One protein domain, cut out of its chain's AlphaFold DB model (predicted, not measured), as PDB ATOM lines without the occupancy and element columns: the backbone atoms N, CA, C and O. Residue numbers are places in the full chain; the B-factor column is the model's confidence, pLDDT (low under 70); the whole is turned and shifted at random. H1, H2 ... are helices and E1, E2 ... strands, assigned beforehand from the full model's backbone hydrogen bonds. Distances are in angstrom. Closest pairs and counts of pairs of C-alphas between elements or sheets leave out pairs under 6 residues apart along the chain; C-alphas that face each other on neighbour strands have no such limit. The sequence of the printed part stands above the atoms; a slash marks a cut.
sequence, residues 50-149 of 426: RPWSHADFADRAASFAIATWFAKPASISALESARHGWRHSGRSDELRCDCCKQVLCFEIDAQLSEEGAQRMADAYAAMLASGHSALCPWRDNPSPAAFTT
ATOM      1  N   ARG A  50     302.585 127.952 236.033       92.31
ATOM      2  CA  ARG A  50     302.945 128.318 234.648       92.31
ATOM      3  C   ARG A  50     301.704 128.746 233.848       92.31
ATOM      4  O   ARG A  50     301.263 128.010 232.965       92.31
ATOM      5  N   PRO A  51     301.108 129.919 234.131       92.19
ATOM      6  CA  PRO A  51     299.892 130.384 233.461       92.19
ATOM      7  C   PRO A  51     300.067 130.598 231.956       92.19
ATOM      8  O   PRO A  51     299.098 130.467 231.215       92.19
ATOM      9  N   TRP A  52     301.293 130.852 231.496       90.00
ATOM     10  CA  TRP A  52     301.644 130.990 230.079       90.00
ATOM     11  C   TRP A  52     301.788 129.652 229.330       90.00
ATOM     12  O   TRP A  52     301.894 129.657 228.108       90.00
ATOM     13  N   SER A  53     301.819 128.507 230.025       91.25
ATOM     14  CA  SER A  53     301.956 127.190 229.388       91.25
ATOM     15  C   SER A  53     300.592 126.680 228.927       91.25
ATOM     16  O   SER A  53     299.746 126.316 229.749       91.25
ATOM     17  N   HIS A  54     300.381 126.629 227.608       85.12
ATOM     18  CA  HIS A  54     299.171 126.036 227.032       85.12
ATOM     19  C   HIS A  54     299.060 124.542 227.368       85.12
ATOM     20  O   HIS A  54     297.968 124.067 227.664       85.12
ATOM     21  N   ALA A  55     300.182 123.815 227.399       85.38
ATOM     22  CA  ALA A  55     300.207 122.406 227.792       85.38
ATOM     23  C   ALA A  55     299.697 122.214 229.232       85.38
ATOM     24  O   ALA A  55     298.795 121.419 229.468       85.38
ATOM     25  N   ASP A  56     300.171 123.026 230.185       90.44
ATOM     26  CA  ASP A  56     299.701 122.952 231.574       90.44
ATOM     27  C   ASP A  56     298.219 123.318 231.691       90.44
ATOM     28  O   ASP A  56     297.512 122.783 232.549       90.44
ATOM     29  N   PHE A  57     297.751 124.272 230.883       91.19
ATOM     30  CA  PHE A  57     296.336 124.618 230.806       91.19
ATOM     31  C   PHE A  57     295.502 123.443 230.285       91.19
ATOM     32  O   PHE A  57     294.525 123.071 230.939       91.19
ATOM     33  N   ALA A  58     295.915 122.831 229.173       86.81
ATOM     34  CA  ALA A  58     295.253 121.673 228.581       86.81
ATOM     35  C   ALA A  58     295.204 120.502 229.572       86.81
ATOM     36  O   ALA A  58     294.137 119.929 229.794       86.81
ATOM     37  N   ASP A  59     296.302 120.235 230.282       88.31
ATOM     38  CA  ASP A  59     296.357 119.217 231.333       88.31
ATOM     39  C   ASP A  59     295.373 119.503 232.473       88.31
ATOM     40  O   ASP A  59     294.769 118.579 233.027       88.31
ATOM     41  N   ARG A  60     295.222 120.769 232.889       92.88
ATOM     42  CA  ARG A  60     294.231 121.143 233.914       92.88
ATOM     43  C   ARG A  60     292.816 120.938 233.393       92.88
ATOM     44  O   ARG A  60     292.020 120.302 234.086       92.88
ATOM     45  N   ALA A  61     292.518 121.400 232.182       90.25
ATOM     46  CA  ALA A  61     291.217 121.215 231.542       90.25
ATOM     47  C   ALA A  61     290.867 119.725 231.350       90.25
ATOM     48  O   ALA A  61     289.702 119.347 231.482       90.25
ATOM     49  N   ALA A  62     291.865 118.869 231.116       87.06
ATOM     50  CA  ALA A  62     291.700 117.421 230.964       87.06
ATOM     51  C   ALA A  62     291.291 116.695 232.251       87.06
ATOM     52  O   ALA A  62     290.769 115.586 232.183       87.06
ATOM     53  N   SER A  63     291.460 117.317 233.424       90.56
ATOM     54  CA  SER A  63     291.020 116.720 234.696       90.56
ATOM     55  C   SER A  63     289.494 116.666 234.868       90.56
ATOM     56  O   SER A  63     288.996 115.960 235.747       90.56
ATOM     57  N   PHE A  64     288.744 117.407 234.049       89.44
ATOM     58  CA  PHE A  64     287.296 117.549 234.162       89.44
ATOM     59  C   PHE A  64     286.555 116.446 233.398       89.44
ATOM     60  O   PHE A  64     286.783 116.228 232.210       89.44
ATOM     61  N   ALA A  65     285.589 115.807 234.059       80.94
ATOM     62  CA  ALA A  65     284.677 114.838 233.454       80.94
ATOM     63  C   ALA A  65     283.224 115.318 233.583       80.94
ATOM     64  O   ALA A  65     282.880 115.997 234.544       80.94
ATOM     65  N   ILE A  66     282.337 114.927 232.653       74.69
ATOM     66  CA  ILE A  66     280.905 115.303 232.737       74.69
ATOM     67  C   ILE A  66     280.316 114.866 234.056       74.69
ATOM     68  O   ILE A  66     279.614 115.635 234.686       74.69
ATOM     69  N   ALA A  67     280.569 113.609 234.425       78.50
ATOM     70  CA  ALA A  67     279.849 112.943 235.496       78.50
ATOM     71  C   ALA A  67     280.026 113.661 236.838       78.50
ATOM     72  O   ALA A  67     279.228 113.463 237.744       78.50
ATOM     73  N   THR A  68     281.066 114.485 236.946       82.50
ATOM     74  CA  THR A  68     281.472 115.188 238.158       82.50
ATOM     75  C   THR A  68     281.547 116.708 237.971       82.50
ATOM     76  O   THR A  68     281.728 117.429 238.943       82.50
ATOM     77  N   TRP A  69     281.412 117.218 236.741       86.00
ATOM     78  CA  TRP A  69     281.410 118.648 236.413       86.00
ATOM     79  C   TRP A  69     280.374 118.958 235.322       86.00
ATOM     80  O   TRP A  69     280.687 119.422 234.220       86.00
ATOM     81  N   PHE A  70     279.116 118.622 235.607       80.69
ATOM     82  CA  PHE A  70     277.994 118.762 234.678       80.69
ATOM     83  C   PHE A  70     277.286 120.116 234.821       80.69
ATOM     84  O   PHE A  70     277.300 120.724 235.887       80.69
ATOM     85  N   ALA A  71     276.639 120.563 233.736       76.94
ATOM     86  CA  ALA A  71     275.709 121.700 233.707       76.94
ATOM     87  C   ALA A  71     276.217 123.007 234.353       76.94
ATOM     88  O   ALA A  71     275.430 123.824 234.824       76.94
ATOM     89  N   LYS A  72     277.535 123.228 234.365       83.94
ATOM     90  CA  LYS A  72     278.118 124.470 234.877       83.94
ATOM     91  C   LYS A  72     277.921 125.617 233.890       83.94
ATOM     92  O   LYS A  72     278.173 125.399 232.716       83.94
ATOM     93  N   PRO A  73     277.531 126.825 234.319       84.62
ATOM     94  CA  PRO A  73     277.493 128.006 233.457       84.62
ATOM     95  C   PRO A  73     278.850 128.325 232.818       84.62
ATOM     96  O   PRO A  73     279.899 127.912 233.313       84.62
ATOM     97  N   ALA A  74     278.844 129.093 231.725       82.31
ATOM     98  CA  ALA A  74     280.054 129.363 230.939       82.31
ATOM     99  C   ALA A  74     281.156 130.063 231.754       82.31
ATOM    100  O   ALA A  74     282.333 129.745 231.579       82.31
ATOM    101  N   SER A  75     280.760 130.944 232.677       86.50
ATOM    102  CA  SER A  75     281.642 131.693 233.582       86.50
ATOM    103  C   SER A  75     282.408 130.817 234.580       86.50
ATOM    104  O   SER A  75     283.449 131.230 235.078       86.50
ATOM    105  N   ILE A  76     281.935 129.592 234.842       89.81
ATOM    106  CA  ILE A  76     282.608 128.587 235.683       89.81
ATOM    107  C   ILE A  76     282.792 127.255 234.947       89.81
ATOM    108  O   ILE A  76     282.824 126.172 235.540       89.81
ATOM    109  N   SER A  77     282.901 127.325 233.621       88.62
ATOM    110  CA  SER A  77     283.167 126.157 232.785       88.62
ATOM    111  C   SER A  77     284.497 125.486 233.162       88.62
ATOM    112  O   SER A  77     285.333 126.052 233.871       88.62
ATOM    113  N   ALA A  78     284.718 124.263 232.669       90.25
ATOM    114  CA  ALA A  78     285.987 123.557 232.862       90.25
ATOM    115  C   ALA A  78     287.188 124.378 232.350       90.25
ATOM    116  O   ALA A  78     288.231 124.413 232.998       90.25
ATOM    117  N   LEU A  79     287.015 125.084 231.226       91.12
ATOM    118  CA  LEU A  79     288.043 125.938 230.633       91.12
ATOM    119  C   LEU A  79     288.323 127.170 231.499       91.12
ATOM    120  O   LEU A  79     289.484 127.438 231.792       91.12
ATOM    121  N   GLU A  80     287.291 127.873 231.976       92.44
ATOM    122  CA  GLU A  80     287.488 129.029 232.867       92.44
ATOM    123  C   GLU A  80     288.084 128.615 234.219       92.44
ATOM    124  O   GLU A  80     288.979 129.279 234.743       92.44
ATOM    125  N   SER A  81     287.677 127.466 234.757       94.75
ATOM    126  CA  SER A  81     288.260 126.917 235.984       94.75
ATOM    127  C   SER A  81     289.746 126.577 235.789       94.75
ATOM    128  O   SER A  81     290.597 127.002 236.576       94.75
ATOM    129  N   ALA A  82     290.088 125.878 234.701       94.94
ATOM    130  CA  ALA A  82     291.471 125.561 234.347       94.94
ATOM    131  C   ALA A  82     292.308 126.822 234.091       94.94
ATOM    132  O   ALA A  82     293.472 126.885 234.506       94.94
ATOM    133  N   ARG A  83     291.731 127.851 233.465       95.12
ATOM    134  CA  ARG A  83     292.381 129.144 233.227       95.12
ATOM    135  C   ARG A  83     292.837 129.792 234.536       95.12
ATOM    136  O   ARG A  83     293.957 130.285 234.602       95.12
ATOM    137  N   HIS A  84     292.040 129.691 235.595       96.81
ATOM    138  CA  HIS A  84     292.363 130.210 236.930       96.81
ATOM    139  C   HIS A  84     293.180 129.237 237.805       96.81
ATOM    140  O   HIS A  84     293.263 129.407 239.020       96.81
ATOM    141  N   GLY A  85     293.789 128.204 237.215       96.19
ATOM    142  CA  GLY A  85     294.703 127.305 237.927       96.19
ATOM    143  C   GLY A  85     294.043 126.160 238.686       96.19
ATOM    144  O   GLY A  85     294.730 125.439 239.417       96.19
ATOM    145  N   TRP A  86     292.734 125.974 238.528       96.81
ATOM    146  CA  TRP A  86     292.006 124.898 239.187       96.81
ATOM    147  C   TRP A  86     292.067 123.604 238.381       96.81
ATOM    148  O   TRP A  86     291.988 123.601 237.152       96.81
ATOM    149  N   ARG A  87     292.171 122.486 239.095       95.19
ATOM    150  CA  ARG A  87     291.909 121.145 238.576       95.19
ATOM    151  C   ARG A  87     290.660 120.598 239.224       95.19
ATOM    152  O   ARG A  87     290.390 120.875 240.390       95.19
ATOM    153  N   HIS A  88     289.945 119.761 238.502       93.19
ATOM    154  CA  HIS A  88     288.903 118.955 239.101       93.19
ATOM    155  C   HIS A  88     289.523 117.918 240.059       93.19
ATOM    156  O   HIS A  88     290.548 117.300 239.759       93.19
ATOM    157  N   SER A  89     288.937 117.758 241.245       89.38
ATOM    158  CA  SER A  89     289.485 116.913 242.321       89.38
ATOM    159  C   SER A  89     289.173 115.417 242.172       89.38
ATOM    160  O   SER A  89     289.828 114.589 242.805       89.38
ATOM    161  N   GLY A  90     288.172 115.076 241.355       83.19
ATOM    162  CA  GLY A  90     287.594 113.732 241.237       83.19
ATOM    163  C   GLY A  90     286.240 113.580 241.940       83.19
ATOM    164  O   GLY A  90     285.508 112.642 241.629       83.19
ATOM    165  N   ARG A  91     285.877 114.500 242.845       85.88
ATOM    166  CA  ARG A  91     284.549 114.566 243.480       85.88
ATOM    167  C   ARG A  91     283.645 115.540 242.730       85.88
ATOM    168  O   ARG A  91     284.143 116.501 242.155       85.88
ATOM    169  N   SER A  92     282.334 115.276 242.747       88.25
ATOM    170  CA  SER A  92     281.351 116.140 242.083       88.25
ATOM    171  C   SER A  92     281.511 117.575 242.551       88.25
ATOM    172  O   SER A  92     281.598 117.818 243.751       88.25
ATOM    173  N   ASP A  93     281.558 118.493 241.593       88.44
ATOM    174  CA  ASP A  93     281.518 119.931 241.830       88.44
ATOM    175  C   ASP A  93     282.683 120.476 242.672       88.44
ATOM    176  O   ASP A  93     282.653 121.636 243.076       88.44
ATOM    177  N   GLU A  94     283.755 119.693 242.847       93.31
ATOM    178  CA  GLU A  94     284.904 120.040 243.681       93.31
ATOM    179  C   GLU A  94     286.175 120.307 242.846       93.31
ATOM    180  O   GLU A  94     286.691 119.438 242.131       93.31
ATOM    181  N   LEU A  95     286.733 121.508 243.004       95.94
ATOM    182  CA  LEU A  95     287.988 121.972 242.414       95.94
ATOM    183  C   LEU A  95     289.109 122.017 243.443       95.94
ATOM    184  O   LEU A  95     288.879 122.348 244.598       95.94
ATOM    185  N   ARG A  96     290.347 121.794 243.002       96.81
ATOM    186  CA  ARG A  96     291.565 121.931 243.810       96.81
ATOM    187  C   ARG A  96     292.648 122.710 243.077       96.81
ATOM    188  O   ARG A  96     292.835 122.548 241.872       96.81
ATOM    189  N   CYS A  97     293.414 123.504 243.815       96.69
ATOM    190  CA  CYS A  97     294.630 124.131 243.300       96.69
ATOM    191  C   CYS A  97     295.862 123.298 243.677       96.69
ATOM    192  O   CYS A  97     296.094 123.011 244.852       96.69
ATOM    193  N   ASP A  98     296.715 122.959 242.710       94.69
ATOM    194  CA  ASP A  98     297.945 122.218 243.010       94.69
ATOM    195  C   ASP A  98     299.014 123.071 243.711       94.69
ATOM    196  O   ASP A  98     299.841 122.506 244.428       94.69
ATOM    197  N   CYS A  99     298.986 124.400 243.565       94.06
ATOM    198  CA  CYS A  99     299.952 125.300 244.201       94.06
ATOM    199  C   CYS A  99     299.595 125.580 245.668       94.06
ATOM    200  O   CYS A  99     300.418 125.353 246.549       94.06
ATOM    201  N   CYS A 100     298.368 126.041 245.945       95.38
ATOM    202  CA  CYS A 100     297.964 126.447 247.299       95.38
ATOM    203  C   CYS A 100     297.128 125.418 248.068       95.38
ATOM    204  O   CYS A 100     296.809 125.649 249.233       95.38
ATOM    205  N   LYS A 101     296.761 124.297 247.433       95.25
ATOM    206  CA  LYS A 101     295.962 123.203 248.016       95.25
ATOM    207  C   LYS A 101     294.563 123.600 248.504       95.25
ATOM    208  O   LYS A 101     293.895 122.773 249.117       95.25
ATOM    209  N   GLN A 102     294.104 124.819 248.210       96.62
ATOM    210  CA  GLN A 102     292.716 125.212 248.442       96.62
ATOM    211  C   GLN A 102     291.772 124.375 247.587       96.62
ATOM    212  O   GLN A 102     292.141 123.911 246.500       96.62
ATOM    213  N   VAL A 103     290.560 124.207 248.108       96.56
ATOM    214  CA  VAL A 103     289.484 123.440 247.497       96.56
ATOM    215  C   VAL A 103     288.239 124.313 247.438       96.56
ATOM    216  O   VAL A 103     287.894 124.950 248.432       96.56
ATOM    217  N   LEU A 104     287.572 124.335 246.287       94.75
ATOM    218  CA  LEU A 104     286.276 124.988 246.104       94.75
ATOM    219  C   LEU A 104     285.231 123.933 245.767       94.75
ATOM    220  O   LEU A 104     285.521 123.023 244.999       94.75
ATOM    221  N   CYS A 105     284.026 124.074 246.309       91.00
ATOM    222  CA  CYS A 105     282.884 123.244 245.947       91.00
ATOM    223  C   CYS A 105     281.772 124.140 245.399       91.00
ATOM    224  O   CYS A 105     281.379 125.100 246.062       91.00
ATOM    225  N   PHE A 106     281.297 123.853 244.189       86.56
ATOM    226  CA  PHE A 106     280.301 124.655 243.482       86.56
ATOM    227  C   PHE A 106     278.999 123.885 243.305       86.56
ATOM    228  O   PHE A 106     278.622 123.529 242.191       86.56
ATOM    229  N   GLU A 107     278.276 123.645 244.387       81.94
ATOM    230  CA  GLU A 107     276.927 123.088 244.301       81.94
ATOM    231  C   GLU A 107     275.931 124.213 243.976       81.94
ATOM    232  O   GLU A 107     275.911 125.255 244.636       81.94
ATOM    233  N   ILE A 108     275.135 124.035 242.919       77.69
ATOM    234  CA  ILE A 108     274.009 124.918 242.593       77.69
ATOM    235  C   ILE A 108     272.746 124.100 242.838       77.69
ATOM    236  O   ILE A 108     272.537 123.079 242.185       77.69
ATOM    237  N   ASP A 109     271.932 124.532 243.798       78.31
ATOM    238  CA  ASP A 109     270.677 123.862 244.128       78.31
ATOM    239  C   ASP A 109     269.708 123.946 242.937       78.31
ATOM    240  O   ASP A 109     269.406 125.030 242.434       78.31
ATOM    241  N   ALA A 110     269.209 122.790 242.495       80.50
ATOM    242  CA  ALA A 110     268.271 122.672 241.382       80.50
ATOM    243  C   ALA A 110     266.903 123.329 241.655       80.50
ATOM    244  O   ALA A 110     266.117 123.493 240.726       80.50
ATOM    245  N   GLN A 111     266.600 123.682 242.909       84.44
ATOM    246  CA  GLN A 111     265.380 124.401 243.289       84.44
ATOM    247  C   GLN A 111     265.494 125.925 243.122       84.44
ATOM    248  O   GLN A 111     264.501 126.633 243.306       84.44
ATOM    249  N   LEU A 112     266.682 126.454 242.808       84.69
ATOM    250  CA  LEU A 112     266.858 127.885 242.563       84.69
ATOM    251  C   LEU A 112     266.126 128.319 241.287       84.69
ATOM    252  O   LEU A 112     266.088 127.593 240.295       84.69
ATOM    253  N   SER A 113     265.587 129.544 241.301       90.00
ATOM    254  CA  SER A 113     265.141 130.198 240.066       90.00
ATOM    255  C   SER A 113     266.331 130.439 239.137       90.00
ATOM    256  O   SER A 113     267.481 130.438 239.584       90.00
ATOM    257  N   GLU A 114     266.071 130.701 237.858       85.69
ATOM    258  CA  GLU A 114     267.120 131.011 236.881       85.69
ATOM    259  C   GLU A 114     267.993 132.192 237.340       85.69
ATOM    260  O   GLU A 114     269.221 132.113 237.314       85.69
ATOM    261  N   GLU A 115     267.385 133.242 237.897       87.56
ATOM    262  CA  GLU A 115     268.116 134.392 238.442       87.56
ATOM    263  C   GLU A 115     268.919 134.024 239.698       87.56
ATOM    264  O   GLU A 115     269.996 134.568 239.943       87.56
ATOM    265  N   GLY A 116     268.402 133.106 240.521       86.44
ATOM    266  CA  GLY A 116     269.115 132.573 241.678       86.44
ATOM    267  C   GLY A 116     270.346 131.766 241.270       86.44
ATOM    268  O   GLY A 116     271.431 131.993 241.809       86.44
ATOM    269  N   ALA A 117     270.189 130.880 240.287       85.44
ATOM    270  CA  ALA A 117     271.272 130.086 239.722       85.44
ATOM    271  C   ALA A 117     272.339 130.979 239.071       85.44
ATOM    272  O   ALA A 117     273.529 130.759 239.296       85.44
ATOM    273  N   GLN A 118     271.930 132.029 238.352       85.56
ATOM    274  CA  GLN A 118     272.861 132.984 237.751       85.56
ATOM    275  C   GLN A 118     273.651 133.764 238.810       85.56
ATOM    276  O   GLN A 118     274.873 133.833 238.723       85.56
ATOM    277  N   ARG A 119     273.002 134.270 239.869       87.69
ATOM    278  CA  ARG A 119     273.718 134.951 240.970       87.69
ATOM    279  C   ARG A 119     274.745 134.045 241.652       87.69
ATOM    280  O   ARG A 119     275.828 134.506 242.006       87.69
ATOM    281  N   MET A 120     274.415 132.764 241.835       88.38
ATOM    282  CA  MET A 120     275.363 131.773 242.358       88.38
ATOM    283  C   MET A 120     276.524 131.545 241.386       88.38
ATOM    284  O   MET A 120     277.674 131.480 241.814       88.38
ATOM    285  N   ALA A 121     276.242 131.472 240.085       88.62
ATOM    286  CA  ALA A 121     277.262 131.338 239.052       88.62
ATOM    287  C   ALA A 121     278.240 132.520 239.043       88.62
ATOM    288  O   ALA A 121     279.446 132.305 238.960       88.62
ATOM    289  N   ASP A 122     277.738 133.748 239.179       88.62
ATOM    290  CA  ASP A 122     278.561 134.962 239.221       88.62
ATOM    291  C   ASP A 122     279.441 134.994 240.480       88.62
ATOM    292  O   ASP A 122     280.634 135.305 240.412       88.62
ATOM    293  N   ALA A 123     278.886 134.595 241.631       91.44
ATOM    294  CA  ALA A 123     279.651 134.454 242.867       91.44
ATOM    295  C   ALA A 123     280.763 133.398 242.729       91.44
ATOM    296  O   ALA A 123     281.910 133.651 243.102       91.44
ATOM    297  N   TYR A 124     280.457 132.238 242.141       93.50
ATOM    298  CA  TYR A 124     281.444 131.189 241.886       93.50
ATOM    299  C   TYR A 124     282.502 131.606 240.860       93.50
ATOM    300  O   TYR A 124     283.678 131.286 241.043       93.50
ATOM    301  N   ALA A 125     282.133 132.381 239.840       92.81
ATOM    302  CA  ALA A 125     283.084 132.942 238.885       92.81
ATOM    303  C   ALA A 125     284.096 133.860 239.588       92.81
ATOM    304  O   ALA A 125     285.303 133.705 239.404       92.81
ATOM    305  N   ALA A 126     283.638 134.735 240.490       93.31
ATOM    306  CA  ALA A 126     284.529 135.563 241.307       93.31
ATOM    307  C   ALA A 126     285.419 134.731 242.259       93.31
ATOM    308  O   ALA A 126     286.559 135.111 242.564       93.31
ATOM    309  N   MET A 127     284.932 133.576 242.722       95.19
ATOM    310  CA  MET A 127     285.708 132.644 243.547       95.19
ATOM    311  C   MET A 127     286.825 131.936 242.777       95.19
ATOM    312  O   MET A 127     287.794 131.522 243.410       95.19
ATOM    313  N   LEU A 128     286.772 131.848 241.443       96.00
ATOM    314  CA  LEU A 128     287.881 131.278 240.670       96.00
ATOM    315  C   LEU A 128     289.191 132.057 240.878       96.00
ATOM    316  O   LEU A 128     290.253 131.448 240.962       96.00
ATOM    317  N   ALA A 129     289.129 133.381 241.023       94.81
ATOM    318  CA  ALA A 129     290.298 134.190 241.368       94.81
ATOM    319  C   ALA A 129     290.500 134.272 242.891       94.81
ATOM    320  O   ALA A 129     291.574 133.974 243.418       94.81
ATOM    321  N   SER A 130     289.448 134.641 243.628       95.00
ATOM    322  CA  SER A 130     289.556 134.980 245.056       95.00
ATOM    323  C   SER A 130     289.654 133.778 246.004       95.00
ATOM    324  O   SER A 130     290.143 133.937 247.124       95.00
ATOM    325  N   GLY A 131     289.234 132.587 245.564       95.44
ATOM    326  CA  GLY A 131     289.205 131.351 246.353       95.44
ATOM    327  C   GLY A 131     290.577 130.719 246.601       95.44
ATOM    328  O   GLY A 131     290.706 129.783 247.389       95.44
ATOM    329  N   HIS A 132     291.623 131.234 245.958       97.25
ATOM    330  CA  HIS A 132     292.998 130.856 246.256       97.25
ATOM    331  C   HIS A 132     293.489 131.463 247.580       97.25
ATOM    332  O   HIS A 132     293.067 132.546 247.994       97.25
ATOM    333  N   SER A 133     294.476 130.819 248.219       95.88
ATOM    334  CA  SER A 133     295.167 131.423 249.372       95.88
ATOM    335  C   SER A 133     295.787 132.770 248.986       95.88
ATOM    336  O   SER A 133     296.215 132.929 247.845       95.88
ATOM    337  N   ALA A 134     295.938 133.697 249.935       94.56
ATOM    338  CA  ALA A 134     296.452 135.046 249.668       94.56
ATOM    339  C   ALA A 134     297.811 135.088 248.938       94.56
ATOM    340  O   ALA A 134     298.057 136.018 248.184       94.56
ATOM    341  N   LEU A 135     298.670 134.081 249.134       93.25
ATOM    342  CA  LEU A 135     299.993 133.983 248.505       93.25
ATOM    343  C   LEU A 135     300.033 133.020 247.307       93.25
ATOM    344  O   LEU A 135     301.109 132.664 246.834       93.25
ATOM    345  N   CYS A 136     298.879 132.541 246.837       95.69
ATOM    346  CA  CYS A 136     298.846 131.660 245.678       95.69
ATOM    347  C   CYS A 136     299.158 132.468 244.413       95.69
ATOM    348  O   CYS A 136     298.449 133.439 244.143       95.69
ATOM    349  N   PRO A 137     300.111 132.031 243.576       94.12
ATOM    350  CA  PRO A 137     300.425 132.736 242.341       94.12
ATOM    351  C   PRO A 137     299.244 132.842 241.362       94.12
ATOM    352  O   PRO A 137     299.224 133.761 240.561       94.12
ATOM    353  N   TRP A 138     298.265 131.931 241.418       95.38
ATOM    354  CA  TRP A 138     297.105 131.922 240.514       95.38
ATOM    355  C   TRP A 138     296.071 133.017 240.784       95.38
ATOM    356  O   TRP A 138     295.268 133.303 239.900       95.38
ATOM    357  N   ARG A 139     296.078 133.622 241.980       93.56
ATOM    358  CA  ARG A 139     295.050 134.581 242.418       93.56
ATOM    359  C   ARG A 139     294.914 135.776 241.469       93.56
ATOM    360  O   ARG A 139     293.800 136.161 241.144       93.56
ATOM    361  N   ASP A 140     296.048 136.288 240.996       89.81
ATOM    362  CA  ASP A 140     296.132 137.476 240.136       89.81
ATOM    363  C   ASP A 140     296.836 137.178 238.799       89.81
ATOM    364  O   ASP A 140     297.237 138.088 238.077       89.81
ATOM    365  N   ASN A 141     297.032 135.897 238.471       92.75
ATOM    366  CA  ASN A 141     297.781 135.470 237.287       92.75
ATOM    367  C   ASN A 141     297.092 134.293 236.572       92.75
ATOM    368  O   ASN A 141     297.644 133.187 236.525       92.75
ATOM    369  N   PRO A 142     295.860 134.481 236.063       94.38
ATOM    370  CA  PRO A 142     295.191 133.460 235.270       94.38
ATOM    371  C   PRO A 142     295.919 133.240 233.937       94.38
ATOM    372  O   PRO A 142     296.592 134.126 233.409       94.38
ATOM    373  N   SER A 143     295.737 132.060 233.348       94.06
ATOM    374  CA  SER A 143     296.151 131.807 231.969       94.06
ATOM    375  C   SER A 143     295.458 132.777 230.990       94.06
ATOM    376  O   SER A 143     294.352 133.262 231.270       94.06
ATOM    377  N   PRO A 144     296.068 133.055 229.823       90.56
ATOM    378  CA  PRO A 144     295.468 133.907 228.800       90.56
ATOM    379  C   PRO A 144     294.061 133.446 228.394       90.56
ATOM    380  O   PRO A 144     293.838 132.257 228.173       90.56
ATOM    381  N   ALA A 145     293.129 134.391 228.221       85.25
ATOM    382  CA  ALA A 145     291.768 134.100 227.746       85.25
ATOM    383  C   ALA A 145     291.766 133.381 226.386       85.25
ATOM    384  O   ALA A 145     290.912 132.546 226.120       85.25
ATOM    385  N   ALA A 146     292.772 133.646 225.547       82.31
ATOM    386  CA  ALA A 146     292.933 132.987 224.257       82.31
ATOM    387  C   ALA A 146     292.978 131.450 224.360       82.31
ATOM    388  O   ALA A 146     292.548 130.785 223.421       82.31
ATOM    389  N   PHE A 147     293.422 130.882 225.491       85.06
ATOM    390  CA  PHE A 147     293.491 129.428 225.696       85.06
ATOM    391  C   PHE A 147     292.109 128.768 225.787       85.06
ATOM    392  O   PHE A 147     291.985 127.565 225.571       85.06
ATOM    393  N   THR A 148     291.053 129.533 226.077       83.50
ATOM    394  CA  THR A 148     289.674 129.022 226.098       83.50
ATOM    395  C   THR A 148     288.990 129.135 224.735       83.50
ATOM    396  O   THR A 148     287.819 128.785 224.606       83.50
ATOM    397  N   THR A 149     289.714 129.573 223.700       80.62
ATOM    398  CA  THR A 149     289.212 129.771 222.333       80.62
ATOM    399  C   THR A 149     290.078 129.039 221.312       80.62
ATOM    400  O   THR A 149     291.225 128.700 221.587       80.62
TER     401      THR A 149
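This is residues 50 to 149 of the 426 residues of an uncharacterized protein of Pythium brassicum (UniProt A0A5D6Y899). The short helix H2 sits in the middle, between a small sheet of three strands, E1, E2 and E3, and the short last helix H4, while H1 packs on H2. The long helix H3 runs lengthwise and grazes the sheet with residues 124 to 129, its first residues reaching away from the other helices. The printed part has 100 residues, in the order H1 H2 E1 E2 E3 H3 H4, of class mixed, with 45 residues in named elements, under half. The sheet, E1 - E2 - E3, is a meander, each strand the antiparallel neighbour of the one before. The whole is compact, radius of gyration of the C-alphas 12.9 A, spanning 39 by 27 by 25 A.

Find C-alpha 54 at (299.171, 126.036, 227.032); from there H1 runs to 61, 10.3 A. H2 holds residues 78 to 83, E1 86 to 88, E2 94 to 97 and E3 103 to 105. From C-alpha 114 at (267.120, 131.011, 236.881), H3 runs 24.2 A to 130. H4, residues 145 to 148, ends at (289.674, 129.022, 226.098).

In the sheet, look for N 87 and O 96 at 2.9 A, and N 95 and O 104 at 2.8 A. H2 is on the sheet. H1 and H2, a helical hairpin, touch at Ala 61 and Ala 82, their closest C-alphas, 5.2 A. H2 touches H4, closest C-alphas Leu 79 and Thr 148, 5.7 A. H1 and H3 are apart. Every O i to N i+4 pair is within hydrogen-bond range in H1 and H2, and 12 of 13 in H3; H4 is too short for one.

The C-alphas of Ser 53 and Gln 111, the two farthest apart, are 39.2 A apart. The printed part has no cut. The links H1 to H2 and H3 to H4 are long. No printed residue is under 70 in pLDDT.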